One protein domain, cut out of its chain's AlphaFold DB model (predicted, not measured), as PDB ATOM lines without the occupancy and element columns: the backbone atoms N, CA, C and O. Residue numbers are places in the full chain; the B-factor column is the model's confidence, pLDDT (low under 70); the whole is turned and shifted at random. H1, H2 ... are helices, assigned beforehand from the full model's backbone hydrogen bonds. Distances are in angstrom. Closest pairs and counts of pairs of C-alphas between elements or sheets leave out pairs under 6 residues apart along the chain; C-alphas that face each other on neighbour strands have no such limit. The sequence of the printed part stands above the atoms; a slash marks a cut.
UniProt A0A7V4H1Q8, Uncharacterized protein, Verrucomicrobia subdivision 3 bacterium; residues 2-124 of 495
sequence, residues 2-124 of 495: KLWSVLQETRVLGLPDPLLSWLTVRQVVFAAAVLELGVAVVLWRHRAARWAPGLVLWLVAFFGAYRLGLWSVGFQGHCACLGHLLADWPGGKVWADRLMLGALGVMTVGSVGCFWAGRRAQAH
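What this domain is: This is residues 2 to 124 of the 495 residues of an uncharacterized protein of Verrucomicrobia subdivision 3 bacterium (UniProt A0A7V4H1Q8). Three long helices, H3, H4 and H5, run back and forth as an elongated zigzag of two helical hairpins, with H4 touching both of the others while H3 and H5 stay apart. The short H1 and H2 sit by the beginning of H3, at the same end of the zigzag as the long unnamed stretch, residues 73 to 91, that joins H4 to H5. The printed part has 123 residues with five named helices, in the order H1 H2 H3 H4 H5, and no named strand; the class is all helix. It is only just compact, close to loose, with a radius of gyration of the C-alphas of 16.4 A and spans of 55 by 29 by 27 A.

How they stand to each other: H5, residues 92 to 120, touches H4, residues 52 to 72, with its residues 104 to 115 alone; the closest C-alphas are those of Pro 53 and Ser 111, 5.0 A apart. This hairpin has a steep tilt of 40 degrees, opposite ways. H3, residues 25 to 45, touches H4 with residues 36 to 43 alone, closest at the C-alphas of Leu 43 and Ala 52, 6.4 A; this hairpin has a shallow tilt of 15 degrees, opposite ways. H1, residues 2 to 6, touches H3, with the C-alphas of Lys 2 and Ala 33 closest at 5.9 A. H2, residues 11 to 14, touches H3 at Leu 13 and Arg 26, whose C-alphas are closest at 4.8 A. Each O i to N i+4 pair is within hydrogen-bond range in H1, H3 and H4, and 24 of 25 in H5; H2 is too short for such a pair.

Where its parts are: H1 begins at C-alpha 2, (23.966, 125.893, 34.148). H3 and H4 each measure 30.3 A. H5 measures 41.1 A and ends at C-alpha 120, (-1.904, 103.886, 48.278).

The domain as a whole: The C-alphas farthest apart, of Arg 11 and His 124, are 56.0 A apart. The printed part has no cut; the link from H4 to H5 is long. Mean pLDDT of the printed part is 70.1, with residues 2 to 15, 72 to 98, 100 and 117 to 124 under 70.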
ATOM      1  N   LYS A   2      24.160 125.892  35.622       61.53
ATOM      2  CA  LYS A   2      23.966 125.893  34.148       61.53
ATOM      3  C   LYS A   2      23.931 127.281  33.484       61.53
ATOM      4  O   LYS A   2      24.711 127.513  32.570       61.53
ATOM      5  N   LEU A   3      23.120 128.221  33.987       62.69
ATOM      6  CA  LEU A   3      23.041 129.598  33.457       62.69
ATOM      7  C   LEU A   3      24.401 130.323  33.418       62.69
ATOM      8  O   LEU A   3      24.689 131.023  32.457       62.69
ATOM      9  N   TRP A   4      25.267 130.103  34.412       54.66
ATOM     10  CA  TRP A   4      26.625 130.661  34.435       54.66
ATOM     11  C   TRP A   4      27.515 130.039  33.351       54.66
ATOM     12  O   TRP A   4      28.287 130.739  32.710       54.66
ATOM     13  N   SER A   5      27.366 128.737  33.086       56.16
ATOM     14  CA  SER A   5      28.114 128.064  32.016       56.16
ATOM     15  C   SER A   5      27.625 128.425  30.609       56.16
ATOM     16  O   SER A   5      28.390 128.257  29.668       56.16
ATOM     17  N   VAL A   6      26.388 128.909  30.445       59.31
ATOM     18  CA  VAL A   6      25.875 129.426  29.159       59.31
ATOM     19  C   VAL A   6      26.509 130.778  28.809       59.31
ATOM     20  O   VAL A   6      26.721 131.062  27.633       59.31
ATOM     21  N   LEU A   7      26.860 131.575  29.825       57.12
ATOM     22  CA  LEU A   7      27.547 132.866  29.691       57.12
ATOM     23  C   LEU A   7      29.064 132.735  29.438       57.12
ATOM     24  O   LEU A   7      29.736 133.742  29.242       57.12
ATOM     25  N   GLN A   8      29.620 131.519  29.450       53.53
ATOM     26  CA  GLN A   8      31.042 131.279  29.190       53.53
ATOM     27  C   GLN A   8      31.293 130.959  27.710       53.53
ATOM     28  O   GLN A   8      30.738 130.014  27.146       53.53
ATOM     29  N   GLU A   9      32.185 131.718  27.075       46.81
ATOM     30  CA  GLU A   9      32.556 131.527  25.670       46.81
ATOM     31  C   GLU A   9      33.584 130.407  25.468       46.81
ATOM     32  O   GLU A   9      34.739 130.632  25.112       46.81
ATOM     33  N   THR A  10      33.159 129.156  25.656       54.72
ATOM     34  CA  THR A  10      33.927 127.994  25.190       54.72
ATOM     35  C   THR A  10      33.416 127.539  23.822       54.72
ATOM     36  O   THR A  10      32.212 127.365  23.619       54.72
ATOM     37  N   ARG A  11      34.328 127.320  22.858       52.72
ATOM     38  CA  ARG A  11      33.971 126.904  21.482       52.72
ATOM     39  C   ARG A  11      33.143 125.611  21.443       52.72
ATOM     40  O   ARG A  11      32.279 125.472  20.588       52.72
ATOM     41  N   VAL A  12      33.350 124.719  22.415       55.00
ATOM     42  CA  VAL A  12      32.614 123.451  22.580       55.00
ATOM     43  C   VAL A  12      31.099 123.665  22.723       55.00
ATOM     44  O   VAL A  12      30.322 122.852  22.235       55.00
ATOM     45  N   LEU A  13      30.656 124.769  23.338       56.91
ATOM     46  CA  LEU A  13      29.228 125.079  23.484       56.91
ATOM     47  C   LEU A  13      28.576 125.570  22.179       56.91
ATOM     48  O   LEU A  13      27.353 125.522  22.065       56.91
ATOM     49  N   GLY A  14      29.366 126.042  21.209       63.84
ATOM     50  CA  GLY A  14      28.880 126.492  19.900       63.84
ATOM     51  C   GLY A  14      28.648 125.365  18.887       63.84
ATOM     52  O   GLY A  14      28.106 125.625  17.818       63.84
ATOM     53  N   LEU A  15      29.046 124.130  19.207       66.56
ATOM     54  CA  LEU A  15      28.822 122.965  18.350       66.56
ATOM     55  C   LEU A  15      27.325 122.594  18.294       66.56
ATOM     56  O   LEU A  15      26.614 122.805  19.286       66.56
ATOM     57  N   PRO A  16      26.838 122.026  17.172       70.62
ATOM     58  CA  PRO A  16      25.502 121.440  17.100       70.62
ATOM     59  C   PRO A  16      25.387 120.245  18.052       70.62
ATOM     60  O   PRO A  16      26.351 119.508  18.274       70.62
ATOM     61  N   ASP A  17      24.203 120.048  18.623       76.19
ATOM     62  CA  ASP A  17      23.936 118.926  19.514       76.19
ATOM     63  C   ASP A  17      23.770 117.610  18.721       76.19
ATOM     64  O   ASP A  17      23.039 117.578  17.730       76.19
ATOM     65  N   PRO A  18      24.409 116.495  19.128       70.94
ATOM     66  CA  PRO A  18      24.352 115.234  18.382       70.94
ATOM     67  C   PRO A  18      22.990 114.523  18.458       70.94
ATOM     68  O   PRO A  18      22.771 113.568  17.711       70.94
ATOM     69  N   LEU A  19      22.080 114.947  19.345       73.62
ATOM     70  CA  LEU A  19      20.701 114.456  19.393       73.62
ATOM     71  C   LEU A  19      19.720 115.429  18.723       73.62
ATOM     72  O   LEU A  19      18.772 115.002  18.063       73.62
ATOM     73  N   LEU A  20      19.953 116.730  18.896       78.38
ATOM     74  CA  LEU A  20      19.115 117.826  18.413       78.38
ATOM     75  C   LEU A  20      19.931 118.742  17.489       78.38
ATOM     76  O   LEU A  20      20.171 119.894  17.820       78.38
ATOM     77  N   SER A  21      20.330 118.248  16.314       73.69
ATOM     78  CA  SER A  21      21.274 118.921  15.394       73.69
ATOM     79  C   SER A  21      20.870 120.321  14.902       73.69
ATOM     80  O   SER A  21      21.708 121.061  14.393       73.69
ATOM     81  N   TRP A  22      19.602 120.701  15.075       80.38
ATOM     82  CA  TRP A  22      19.054 122.039  14.817       80.38
ATOM     83  C   TRP A  22      19.268 123.034  15.978       80.38
ATOM     84  O   TRP A  22      18.933 124.212  15.855       80.38
ATOM     85  N   LEU A  23      19.822 122.573  17.103       80.62
ATOM     86  CA  LEU A  23      20.200 123.354  18.276       80.62
ATOM     87  C   LEU A  23      21.697 123.194  18.556       80.62
ATOM     88  O   LEU A  23      22.279 122.124  18.400       80.62
ATOM     89  N   THR A  24      22.317 124.258  19.052       81.69
ATOM     90  CA  THR A  24      23.660 124.203  19.643       81.69
ATOM     91  C   THR A  24      23.617 123.627  21.055       81.69
ATOM     92  O   THR A  24      22.634 123.799  21.784       81.69
ATOM     93  N   VAL A  25      24.724 123.035  21.508       76.50
ATOM     94  CA  VAL A  25      24.872 122.553  22.895       76.50
ATOM     95  C   VAL A  25      24.603 123.682  23.909       76.50
ATOM     96  O   VAL A  25      23.975 123.446  24.943       76.50
ATOM     97  N   ARG A  26      24.976 124.937  23.598       76.75
ATOM     98  CA  ARG A  26      24.622 126.134  24.391       76.75
ATOM     99  C   ARG A  26      23.107 126.290  24.559       76.75
ATOM    100  O   ARG A  26      22.645 126.506  25.680       76.75
ATOM    101  N   GLN A  27      22.336 126.171  23.475       81.31
ATOM    102  CA  GLN A  27      20.872 126.276  23.506       81.31
ATOM    103  C   GLN A  27      20.230 125.114  24.273       81.31
ATOM    104  O   GLN A  27      19.318 125.355  25.060       81.31
ATOM    105  N   VAL A  28      20.732 123.882  24.127       83.44
ATOM    106  CA  VAL A  28      20.225 122.714  24.874       83.44
ATOM    107  C   VAL A  28      20.476 122.859  26.382       83.44
ATOM    108  O   VAL A  28      19.559 122.667  27.183       83.44
ATOM    109  N   VAL A  29      21.679 123.282  26.794       80.81
ATOM    110  CA  VAL A  29      22.000 123.536  28.215       80.81
ATOM    111  C   VAL A  29      21.179 124.701  28.782       80.81
ATOM    112  O   VAL A  29      20.718 124.619  29.925       80.81
ATOM    113  N   PHE A  30      20.945 125.759  27.999       83.00
ATOM    114  CA  PHE A  30      20.084 126.877  28.394       83.00
ATOM    115  C   PHE A  30      18.619 126.448  28.560       83.00
ATOM    116  O   PHE A  30      18.027 126.704  29.608       83.00
ATOM    117  N   ALA A  31      18.055 125.732  27.584       84.31
ATOM    118  CA  ALA A  31      16.688 125.217  27.645       84.31
ATOM    119  C   ALA A  31      16.487 124.294  28.858       84.31
ATOM    120  O   ALA A  31      15.526 124.465  29.607       84.31
ATOM    121  N   ALA A  32      17.433 123.385  29.123       85.06
ATOM    122  CA  ALA A  32      17.404 122.527  30.306       85.06
ATOM    123  C   ALA A  32      17.443 123.326  31.625       85.06
ATOM    124  O   ALA A  32      16.760 122.958  32.578       85.06
ATOM    125  N   ALA A  33      18.203 124.426  31.682       82.19
ATOM    126  CA  ALA A  33      18.283 125.295  32.858       82.19
ATOM    127  C   ALA A  33      16.990 126.091  33.106       82.19
ATOM    128  O   ALA A  33      16.546 126.208  34.248       82.19
ATOM    129  N   VAL A  34      16.371 126.619  32.043       87.31
ATOM    130  CA  VAL A  34      15.072 127.311  32.111       87.31
ATOM    131  C   VAL A  34      13.968 126.344  32.545       87.31
ATOM    132  O   VAL A  34      13.140 126.691  33.385       87.31
ATOM    133  N   LEU A  35      13.986 125.114  32.025       87.06
ATOM    134  CA  LEU A  35      13.009 124.068  32.334       87.06
ATOM    135  C   LEU A  35      13.132 123.595  33.799       87.06
ATOM    136  O   LEU A  35      12.122 123.530  34.503       87.06
ATOM    137  N   GLU A  36      14.350 123.372  34.304       87.12
ATOM    138  CA  GLU A  36      14.602 123.102  35.733       87.12
ATOM    139  C   GLU A  36      14.140 124.242  36.641       87.12
ATOM    140  O   GLU A  36      13.459 123.994  37.637       87.12
ATOM    141  N   LEU A  37      14.484 125.488  36.302       86.69
ATOM    142  CA  LEU A  37      14.106 126.658  37.094       86.69
ATOM    143  C   LEU A  37      12.582 126.849  37.113       86.69
ATOM    144  O   LEU A  37      12.013 127.111  38.172       86.69
ATOM    145  N   GLY A  38      11.911 126.648  35.976       86.44
ATOM    146  CA  GLY A  38      10.453 126.674  35.875       86.44
ATOM    147  C   GLY A  38       9.791 125.621  36.766       86.44
ATOM    148  O   GLY A  38       8.908 125.958  37.558       86.44
ATOM    149  N   VAL A  39      10.257 124.368  36.715       86.00
ATOM    150  CA  VAL A  39       9.767 123.298  37.603       86.00
ATOM    151  C   VAL A  39      10.036 123.634  39.075       86.00
ATOM    152  O   VAL A  39       9.130 123.502  39.897       86.00
ATOM    153  N   ALA A  40      11.222 124.137  39.420       85.25
ATOM    154  CA  ALA A  40      11.565 124.521  40.791       85.25
ATOM    155  C   ALA A  40      10.669 125.652  41.335       85.25
ATOM    156  O   ALA A  40      10.172 125.550  42.456       85.25
ATOM    157  N   VAL A  41      10.398 126.695  40.540       86.69
ATOM    158  CA  VAL A  41       9.495 127.802  40.909       86.69
ATOM    159  C   VAL A  41       8.052 127.314  41.079       86.69
ATOM    160  O   VAL A  41       7.383 127.685  42.047       86.69
ATOM    161  N   VAL A  42       7.576 126.437  40.190       85.56
ATOM    162  CA  VAL A  42       6.237 125.831  40.277       85.56
ATOM    163  C   VAL A  42       6.097 124.974  41.542       85.56
ATOM    164  O   VAL A  42       5.111 125.113  42.267       85.56
ATOM    165  N   LEU A  43       7.098 124.151  41.869       83.38
ATOM    166  CA  LEU A  43       7.128 123.354  43.101       83.38
ATOM    167  C   LEU A  43       7.225 124.230  44.360       83.38
ATOM    168  O   LEU A  43       6.550 123.958  45.352       83.38
ATOM    169  N   TRP A  44       8.005 125.315  44.321       84.31
ATOM    170  CA  TRP A  44       8.127 126.271  45.426       84.31
ATOM    171  C   TRP A  44       6.811 127.003  45.717       84.31
ATOM    172  O   TRP A  44       6.450 127.174  46.881       84.31
ATOM    173  N   ARG A  45       6.061 127.386  44.675       85.00
ATOM    174  CA  ARG A  45       4.738 128.021  44.803       85.00
ATOM    175  C   ARG A  45       3.644 127.039  45.245       85.00
ATOM    176  O   ARG A  45       2.661 127.459  45.847       85.00
ATOM    177  N   HIS A  46       3.813 125.742  44.982       82.75
ATOM    178  CA  HIS A  46       2.790 124.713  45.200       82.75
ATOM    179  C   HIS A  46       3.286 123.514  46.032       82.75
ATOM    180  O   HIS A  46       2.955 122.367  45.737       82.75
ATOM    181  N   ARG A  47       4.034 123.769  47.117       72.19
ATOM    182  CA  ARG A  47       4.663 122.741  47.984       72.19
ATOM    183  C   ARG A  47       3.730 121.622  48.476       72.19
ATOM    184  O   ARG A  47       4.193 120.510  48.699       72.19
ATOM    185  N   ALA A  48       2.436 121.899  48.650       74.00
ATOM    186  CA  ALA A  48       1.433 120.928  49.108       74.00
ATOM    187  C   ALA A  48       0.715 120.167  47.968       74.00
ATOM    188  O   ALA A  48      -0.217 119.399  48.218       74.00
ATOM    189  N   ALA A  49       1.086 120.386  46.703       77.06
ATOM    190  CA  ALA A  49       0.371 119.813  45.570       77.06
ATOM    191  C   ALA A  49       0.642 118.312  45.390       77.06
ATOM    192  O   ALA A  49       1.762 117.889  45.113       77.06
ATOM    193  N   ARG A  50      -0.425 117.502  45.403       75.62
ATOM    194  CA  ARG A  50      -0.365 116.048  45.137       75.62
ATOM    195  C   ARG A  50       0.201 115.680  43.753       75.62
ATOM    196  O   ARG A  50       0.608 114.542  43.557       75.62
ATOM    197  N   TRP A  51       0.248 116.617  42.800       79.56
ATOM    198  CA  TRP A  51       0.870 116.416  41.484       79.56
ATOM    199  C   TRP A  51       2.387 116.679  41.456       79.56
ATOM    200  O   TRP A  51       3.032 116.320  40.471       79.56
ATOM    201  N   ALA A  52       2.981 117.242  42.517       76.25
ATOM    202  CA  ALA A  52       4.406 117.582  42.570       76.25
ATOM    203  C   ALA A  52       5.353 116.399  42.244       76.25
ATOM    204  O   ALA A  52       6.229 116.587  41.397       76.25
ATOM    205  N   PRO A  53       5.165 115.169  42.780       76.31
ATOM    206  CA  PRO A  53       6.011 114.026  42.414       76.31
ATOM    207  C   PRO A  53       5.904 113.642  40.933       76.31
ATOM    208  O   PRO A  53       6.875 113.175  40.350       76.31
ATOM    209  N   GLY A  54       4.745 113.871  40.304       77.31
ATOM    210  CA  GLY A  54       4.547 113.626  38.873       77.31
ATOM    211  C   GLY A  54       5.306 114.619  37.990       77.31
ATOM    212  O   GLY A  54       5.844 114.224  36.960       77.31
ATOM    213  N   LEU A  55       5.408 115.884  38.414       80.06
ATOM    214  CA  LEU A  55       6.188 116.903  37.702       80.06
ATOM    215  C   LEU A  55       7.700 116.626  37.793       80.06
ATOM    216  O   LEU A  55       8.407 116.770  36.798       80.06
ATOM    217  N   VAL A  56       8.186 116.166  38.954       81.81
ATOM    218  CA  VAL A  56       9.586 115.731  39.115       81.81
ATOM    219  C   VAL A  56       9.859 114.451  38.319       81.81
ATOM    220  O   VAL A  56      10.867 114.381  37.621       81.81
ATOM    221  N   LEU A  57       8.950 113.469  38.340       81.19
ATOM    222  CA  LEU A  57       9.087 112.244  37.544       81.19
ATOM    223  C   LEU A  57       9.148 112.539  36.036       81.19
ATOM    224  O   LEU A  57       9.949 111.933  35.332       81.19
ATOM    225  N   TRP A  58       8.345 113.491  35.549       86.69
ATOM    226  CA  TRP A  58       8.398 113.958  34.161       86.69
ATOM    227  C   TRP A  58       9.742 114.620  33.816       86.69
ATOM    228  O   TRP A  58      10.356 114.254  32.817       86.69
ATOM    229  N   LEU A  59      10.235 115.530  34.667       84.69
ATOM    230  CA  LEU A  59      11.539 116.189  34.499       84.69
ATOM    231  C   LEU A  59      12.685 115.165  34.404       84.69
ATOM    232  O   LEU A  59      13.545 115.245  33.527       84.69
ATOM    233  N   VAL A  60      12.662 114.171  35.292       84.56
ATOM    234  CA  VAL A  60      13.637 113.075  35.347       84.56
ATOM    235  C   VAL A  60      13.531 112.169  34.116       84.56
ATOM    236  O   VAL A  60      14.555 111.823  33.530       84.56
ATOM    237  N   ALA A  61      12.319 111.835  33.661       80.12
ATOM    238  CA  ALA A  61      12.115 111.059  32.438       80.12
ATOM    239  C   ALA A  61      12.617 111.798  31.184       80.12
ATOM    240  O   ALA A  61      13.215 111.176  30.309       80.12
ATOM    241  N   PHE A  62      12.435 113.121  31.114       84.12
ATOM    242  CA  PHE A  62      12.906 113.959  30.009       84.12
ATOM    243  C   PHE A  62      14.441 113.970  29.907       84.12
ATOM    244  O   PHE A  62      14.998 113.691  28.842       84.12
ATOM    245  N   PHE A  63      15.147 114.194  31.022       85.19
ATOM    246  CA  PHE A  63      16.616 114.136  31.038       85.19
ATOM    247  C   PHE A  63      17.171 112.713  30.890       85.19
ATOM    248  O   PHE A  63      18.206 112.530  30.249       85.19
ATOM    249  N   GLY A  64      16.470 111.701  31.410       80.12
ATOM    250  CA  GLY A  64      16.805 110.294  31.194       80.12
ATOM    251  C   GLY A  64      16.723 109.898  29.719       80.12
ATOM    252  O   GLY A  64      17.684 109.350  29.185       80.12
ATOM    253  N   ALA A  65      15.629 110.243  29.031       83.19
ATOM    254  CA  ALA A  65      15.463 109.983  27.601       83.19
ATOM    255  C   ALA A  65      16.546 110.674  26.755       83.19
ATOM    256  O   ALA A  65      17.104 110.054  25.853       83.19
ATOM    257  N   TYR A  66      16.906 111.917  27.090       83.12
ATOM    258  CA  TYR A  66      18.008 112.631  26.440       83.12
ATOM    259  C   TYR A  66      19.374 111.945  26.665       83.12
ATOM    260  O   TYR A  66      20.110 111.726  25.703       83.12
ATOM    261  N   ARG A  67      19.712 111.526  27.900       79.38
ATOM    262  CA  ARG A  67      20.989 110.829  28.180       79.38
ATOM    263  C   ARG A  67      21.059 109.451  27.502       79.38
ATOM    264  O   ARG A  67      22.096 109.116  26.938       79.38
ATOM    265  N   LEU A  68      19.959 108.692  27.501       79.00
ATOM    266  CA  LEU A  68      19.851 107.408  26.794       79.00
ATOM    267  C   LEU A  68      19.962 107.582  25.271       79.00
ATOM    268  O   LEU A  68      20.659 106.805  24.616       79.00
ATOM    269  N   GLY A  69      19.353 108.636  24.720       77.31
ATOM    270  CA  GLY A  69      19.508 109.023  23.320       77.31
ATOM    271  C   GLY A  69      20.974 109.263  22.955       77.31
ATOM    272  O   GLY A  69      21.468 108.651  22.008       77.31
ATOM    273  N   LEU A  70      21.700 110.065  23.745       71.88
ATOM    274  CA  LEU A  70      23.136 110.310  23.543       71.88
ATOM    275  C   LEU A  70      23.957 109.008  23.541       71.88
ATOM    276  O   LEU A  70      24.762 108.791  22.634       71.88
ATOM    277  N   TRP A  71      23.727 108.110  24.506       72.75
ATOM    278  CA  TRP A  71      24.391 106.800  24.537       72.75
ATOM    279  C   TRP A  71      24.065 105.943  23.303       72.75
ATOM    280  O   TRP A  71      24.952 105.267  22.785       72.75
ATOM    281  N   SER A  72      22.833 106.002  22.783       68.94
ATOM    282  CA  SER A  72      22.422 105.236  21.595       68.94
ATOM    283  C   SER A  72      23.132 105.663  20.301       68.94
ATOM    284  O   SER A  72      23.354 104.830  19.425       68.94
ATOM    285  N   VAL A  73      23.541 106.936  20.208       63.44
ATOM    286  CA  VAL A  73      24.330 107.504  19.094       63.44
ATOM    287  C   VAL A  73      25.844 107.296  19.324       63.44
ATOM    288  O   VAL A  73      26.678 107.777  18.563       63.44
ATOM    289  N   GLY A  74      26.235 106.562  20.374       59.53
ATOM    290  CA  GLY A  74      27.638 106.302  20.702       59.53
ATOM    291  C   GLY A  74      28.380 107.523  21.256       59.53
ATOM    292  O   GLY A  74      29.608 107.565  21.207       59.53
ATOM    293  N   PHE A  75      27.669 108.529  21.781       64.25
ATOM    294  CA  PHE A  75      28.290 109.735  22.323       64.25
ATOM    295  C   PHE A  75      29.016 109.437  23.646       64.25
ATOM    296  O   PHE A  75      28.432 109.495  24.728       64.25
ATOM    297  N   GLN A  76      30.320 109.169  23.554       56.25
ATOM    298  CA  GLN A  76      31.223 108.991  24.703       56.25
ATOM    299  C   GLN A  76      31.633 110.325  25.366       56.25
ATOM    300  O   GLN A  76      32.472 110.350  26.263       56.25
ATOM    301  N   GLY A  77      31.049 111.449  24.938       58.97
ATOM    302  CA  GLY A  77      31.327 112.769  25.489       58.97
ATOM    303  C   GLY A  77      30.641 113.046  26.834       58.97
ATOM    304  O   GLY A  77      29.574 112.518  27.174       58.97
ATOM    305  N   HIS A  78      31.254 113.951  27.592       61.53
ATOM    306  CA  HIS A  78      30.754 114.435  28.877       61.53
ATOM    307  C   HIS A  78      29.421 115.186  28.719       61.53
ATOM    308  O   HIS A  78      29.224 115.943  27.769       61.53
ATOM    309  N   CYS A  79      28.508 115.029  29.682       58.69
ATOM    310  CA  CYS A  79      27.261 115.794  29.720       58.69
ATOM    311  C   CYS A  79      27.587 117.281  29.993       58.69
ATOM    312  O   CYS A  79      27.877 117.649  31.132       58.69
ATOM    313  N   ALA A  80      27.469 118.163  28.986       56.62
ATOM    314  CA  ALA A  80      27.591 119.630  29.149       56.62
ATOM    315  C   ALA A  80      26.592 120.221  30.179       56.62
ATOM    316  O   ALA A  80      26.708 121.356  30.630       56.62
ATOM    317  N   CYS A  81      25.643 119.387  30.588       56.31
ATOM    318  CA  CYS A  81      24.660 119.475  31.655       56.31
ATOM    319  C   CYS A  81      25.184 120.033  32.996       56.31
ATOM    320  O   CYS A  81      24.416 120.690  33.694       56.31
ATOM    321  N   LEU A  82      26.455 119.818  33.367       54.53
ATOM    322  CA  LEU A  82      27.045 120.424  34.579       54.53
ATOM    323  C   LEU A  82      27.898 121.681  34.310       54.53
ATOM    324  O   LEU A  82      28.362 122.329  35.249       54.53
ATOM    325  N   GLY A  83      28.076 122.048  33.041       55.16
ATOM    326  CA  GLY A  83      28.984 123.104  32.604       55.16
ATOM    327  C   GLY A  83      30.464 122.744  32.756       55.16
ATOM    328  O   GLY A  83      30.827 121.611  33.074       55.16
ATOM    329  N   HIS A  84      31.340 123.731  32.557       58.06
ATOM    330  CA  HIS A  84      32.797 123.524  32.581       58.06
ATOM    331  C   HIS A  84      33.392 123.242  33.981       58.06
ATOM    332  O   HIS A  84      34.561 122.880  34.090       58.06
ATOM    333  N   LEU A  85      32.589 123.364  35.047       53.88
ATOM    334  CA  LEU A  85      33.000 123.305  36.462       53.88
ATOM    335  C   LEU A  85      33.787 122.047  36.873       53.88
ATOM    336  O   LEU A  85      34.601 122.127  37.788       53.88
ATOM    337  N   LEU A  86      33.557 120.905  36.216       54.09
ATOM    338  CA  LEU A  86      34.262 119.642  36.483       54.09
ATOM    339  C   LEU A  86      35.196 119.182  35.352       54.09
ATOM    340  O   LEU A  86      35.924 118.208  35.536       54.09
ATOM    341  N   ALA A  87      35.231 119.881  34.211       52.84
ATOM    342  CA  ALA A  87      36.195 119.596  33.140       52.84
ATOM    343  C   ALA A  87      37.646 119.869  33.583       52.84
ATOM    344  O   ALA A  87      38.582 119.243  33.089       52.84
ATOM    345  N   ASP A  88      37.783 120.778  34.549       57.19
ATOM    346  CA  ASP A  88      39.014 121.279  35.152       57.19
ATOM    347  C   ASP A  88      39.592 120.366  36.263       57.19
ATOM    348  O   ASP A  88      40.739 120.533  36.677       57.19
ATOM    349  N   TRP A  89      38.830 119.416  36.810       52.06
ATOM    350  CA  TRP A  89      39.266 118.609  37.963       52.06
ATOM    351  C   TRP A  89      39.815 117.227  37.521       52.06
ATOM    352  O   TRP A  89      39.167 116.582  36.693       52.06
ATOM    353  N   PRO A  90      40.947 116.725  38.070       45.81
ATOM    354  CA  PRO A  90      41.439 115.350  37.869       45.81
ATOM    355  C   PRO A  90      40.392 114.271  38.160       45.81
ATOM    356  O   PRO A  90      39.921 114.124  39.285       45.81
ATOM    357  N   GLY A  91      39.918 113.607  37.102       57.41
ATOM    358  CA  GLY A  91      38.810 112.644  37.172       57.41
ATOM    359  C   GLY A  91      37.417 113.272  37.277       57.41
ATOM    360  O   GLY A  91      36.410 112.567  37.187       57.41
ATOM    361  N   GLY A  92      37.314 114.600  37.400       56.59
ATOM    362  CA  GLY A  92      36.056 115.344  37.534       56.59
ATOM    363  C   GLY A  92      35.084 115.073  36.388       56.59
ATOM    364  O   GLY A  92      33.883 114.958  36.607       56.59
ATOM    365  N   LYS A  93      35.626 114.845  35.189       58.22
ATOM    366  CA  LYS A  93      34.948 114.317  33.997       58.22
ATOM    367  C   LYS A  93      34.118 113.048  34.264       58.22
ATOM    368  O   LYS A  93      32.951 112.987  33.881       58.22
ATOM    369  N   VAL A  94      34.702 112.056  34.942       61.88
ATOM    370  CA  VAL A  94      34.071 110.762  35.270       61.88
ATOM    371  C   VAL A  94      33.119 110.910  36.458       61.88
ATOM    372  O   VAL A  94      32.016 110.356  36.454       61.88
ATOM    373  N   TRP A  95      33.510 111.697  37.463       64.06
ATOM    374  CA  TRP A  95      32.670 111.987  38.626       64.06
ATOM    375  C   TRP A  95      31.409 112.786  38.269       64.06
ATOM    376  O   TRP A  95      30.354 112.504  38.828       64.06
ATOM    377  N   ALA A  96      31.475 113.712  37.306       61.81
ATOM    378  CA  ALA A  96      30.335 114.507  36.846       61.81
ATOM    379  C   ALA A  96      29.179 113.632  36.341       61.81
ATOM    380  O   ALA A  96      28.035 113.818  36.757       61.81
ATOM    381  N   ASP A  97      29.475 112.666  35.466       65.56
ATOM    382  CA  ASP A  97      28.447 111.808  34.871       65.56
ATOM    383  C   ASP A  97      27.915 110.788  35.886       65.56
ATOM    384  O   ASP A  97      26.706 110.592  35.982       65.56
ATOM    385  N   ARG A  98      28.785 110.217  36.736       68.75
ATOM    386  CA  ARG A  98      28.365 109.331  37.840       68.75
ATOM    387  C   ARG A  98      27.466 110.046  38.852       68.75
ATOM    388  O   ARG A  98      26.463 109.478  39.274       68.75
ATOM    389  N   LEU A  99      27.788 111.288  39.217       71.69
ATOM    390  CA  LEU A  99      26.998 112.094  40.153       71.69
ATOM    391  C   LEU A  99      25.644 112.478  39.539       71.69
ATOM    392  O   LEU A  99      24.624 112.378  40.217       71.69
ATOM    393  N   MET A 100      25.601 112.832  38.249       68.31
ATOM    394  CA  MET A 100      24.342 113.088  37.540       68.31
ATOM    395  C   MET A 100      23.488 111.832  37.360       68.31
ATOM    396  O   MET A 100      22.283 111.899  37.591       68.31
ATOM    397  N   LEU A 101      24.080 110.681  37.033       71.38
ATOM    398  CA  LEU A 101      23.353 109.412  36.942       71.38
ATOM    399  C   LEU A 101      22.813 108.973  38.315       71.38
ATOM    400  O   LEU A 101      21.668 108.538  38.418       71.38
ATOM    401  N   GLY A 102      23.600 109.157  39.380       73.31
ATOM    402  CA  GLY A 102      23.180 108.918  40.762       73.31
ATOM    403  C   GLY A 102      22.040 109.842  41.201       73.31
ATOM    404  O   GLY A 102      21.041 109.368  41.741       73.31
ATOM    405  N   ALA A 103      22.132 111.142  40.909       72.88
ATOM    406  CA  ALA A 103      21.065 112.106  41.179       72.88
ATOM    407  C   ALA A 103      19.777 111.762  40.408       72.88
ATOM    408  O   ALA A 103      18.698 111.734  41.000       72.88
ATOM    409  N   LEU A 104      19.891 111.418  39.119       75.94
ATOM    410  CA  LEU A 104      18.776 110.958  38.287       75.94
ATOM    411  C   LEU A 104      18.125 109.696  38.880       75.94
ATOM    412  O   LEU A 104      16.902 109.631  38.990       75.94
ATOM    413  N   GLY A 105      18.927 108.721  39.318       73.44
ATOM    414  CA  GLY A 105      18.462 107.497  39.973       73.44
ATOM    415  C   GLY A 105      17.718 107.768  41.283       73.44
ATOM    416  O   GLY A 105      16.577 107.335  41.440       73.44
ATOM    417  N   VAL A 106      18.308 108.549  42.194       75.50
ATOM    418  CA  VAL A 106      17.684 108.930  43.476       75.50
ATOM    419  C   VAL A 106      16.382 109.704  43.251       75.50
ATOM    420  O   VAL A 106      15.368 109.394  43.880       75.50
ATOM    421  N   MET A 107      16.361 110.660  42.316       72.50
ATOM    422  CA  MET A 107      15.143 111.404  41.975       72.50
ATOM    423  C   MET A 107      14.088 110.522  41.294       72.50
ATOM    424  O   MET A 107      12.898 110.723  41.544       72.50
ATOM    425  N   THR A 108      14.486 109.516  40.504       75.88
ATOM    426  CA  THR A 108      13.568 108.506  39.944       75.88
ATOM    427  C   THR A 108      12.915 107.702  41.065       75.88
ATOM    428  O   THR A 108      11.690 107.693  41.181       75.88
ATOM    429  N   VAL A 109      13.720 107.068  41.926       77.00
ATOM    430  CA  VAL A 109      13.245 106.200  43.017       77.00
ATOM    431  C   VAL A 109      12.366 106.980  43.994       77.00
ATOM    432  O   VAL A 109      11.272 106.523  44.326       77.00
ATOM    433  N   GLY A 110      12.782 108.186  44.391       72.06
ATOM    434  CA  GLY A 110      11.989 109.066  45.248       72.06
ATOM    435  C   GLY A 110      10.656 109.472  44.613       72.06
ATOM    436  O   GLY A 110       9.610 109.348  45.249       72.06
ATOM    437  N   SER A 111      10.656 109.890  43.342       72.75
ATOM    438  CA  SER A 111       9.429 110.336  42.665       72.75
ATOM    439  C   SER A 111       8.449 109.188  42.418       72.75
ATOM    440  O   SER A 111       7.256 109.339  42.680       72.75
ATOM    441  N   VAL A 112       8.936 108.019  41.977       75.62
ATOM    442  CA  VAL A 112       8.117 106.804  41.820       75.62
ATOM    443  C   VAL A 112       7.576 106.346  43.174       75.62
ATOM    444  O   VAL A 112       6.377 106.093  43.286       75.62
ATOM    445  N   GLY A 113       8.418 106.309  44.211       72.31
ATOM    446  CA  GLY A 113       8.034 105.943  45.574       72.31
ATOM    447  C   GLY A 113       6.935 106.846  46.134       72.31
ATOM    448  O   GLY A 113       5.884 106.352  46.538       72.31
ATOM    449  N   CYS A 114       7.112 108.169  46.077       73.25
ATOM    450  CA  CYS A 114       6.097 109.133  46.511       73.25
ATOM    451  C   CYS A 114       4.809 109.067  45.671       73.25
ATOM    452  O   CYS A 114       3.721 109.232  46.217       73.25
ATOM    453  N   PHE A 115       4.896 108.797  44.366       72.69
ATOM    454  CA  PHE A 115       3.725 108.670  43.492       72.69
ATOM    455  C   PHE A 115       2.925 107.382  43.763       72.69
ATOM    456  O   PHE A 115       1.695 107.417  43.817       72.69
ATOM    457  N   TRP A 116       3.599 106.255  44.012       72.06
ATOM    458  CA  TRP A 116       2.963 104.995  44.420       72.06
ATOM    459  C   TRP A 116       2.406 105.058  45.847       72.06
ATOM    460  O   TRP A 116       1.275 104.628  46.080       72.06
ATOM    461  N   ALA A 117       3.153 105.633  46.792       66.56
ATOM    462  CA  ALA A 117       2.687 105.854  48.160       66.56
ATOM    463  C   ALA A 117       1.482 106.807  48.191       66.56
ATOM    464  O   ALA A 117       0.496 106.511  48.856       66.56
ATOM    465  N   GLY A 118       1.503 107.886  47.401       60.72
ATOM    466  CA  GLY A 118       0.378 108.815  47.259       60.72
ATOM    467  C   GLY A 118      -0.889 108.157  46.705       60.72
ATOM    468  O   GLY A 118      -1.979 108.458  47.180       60.72
ATOM    469  N   ARG A 119      -0.759 107.204  45.768       58.75
ATOM    470  CA  ARG A 119      -1.884 106.371  45.303       58.75
ATOM    471  C   ARG A 119      -2.400 105.433  46.402       58.75
ATOM    472  O   ARG A 119      -3.607 105.335  46.589       58.75
ATOM    473  N   ARG A 120      -1.514 104.777  47.163       49.84
ATOM    474  CA  ARG A 120      -1.904 103.886  48.278       49.84
ATOM    475  C   ARG A 120      -2.549 104.645  49.448       49.84
ATOM    476  O   ARG A 120      -3.530 104.162  49.999       49.84
ATOM    477  N   ALA A 121      -2.099 105.863  49.742       45.94
ATOM    478  CA  ALA A 121      -2.698 106.768  50.731       45.94
ATOM    479  C   ALA A 121      -4.044 107.395  50.288       45.94
ATOM    480  O   ALA A 121      -4.639 108.176  51.029       45.94
ATOM    481  N   GLN A 122      -4.532 107.078  49.081       43.22
ATOM    482  CA  GLN A 122      -5.930 107.296  48.686       43.22
ATOM    483  C   GLN A 122      -6.794 106.028  48.810       43.22
ATOM    484  O   GLN A 122      -8.013 106.144  48.759       43.22
ATOM    485  N   ALA A 123      -6.188 104.847  48.979       37.81
ATOM    486  CA  ALA A 123      -6.891 103.589  49.248       37.81
ATOM    487  C   ALA A 123      -7.017 103.304  50.757       37.81
ATOM    488  O   ALA A 123      -8.023 102.756  51.193       37.81
ATOM    489  N   HIS A 124      -6.028 103.717  51.557       34.44
ATOM    490  CA  HIS A 124      -6.078 103.700  53.021       34.44
ATOM    491  C   HIS A 124      -5.885 105.125  53.548       34.44
ATOM    492  O   HIS A 124      -4.890 105.777  53.229       34.44
TER     493      HIS A 124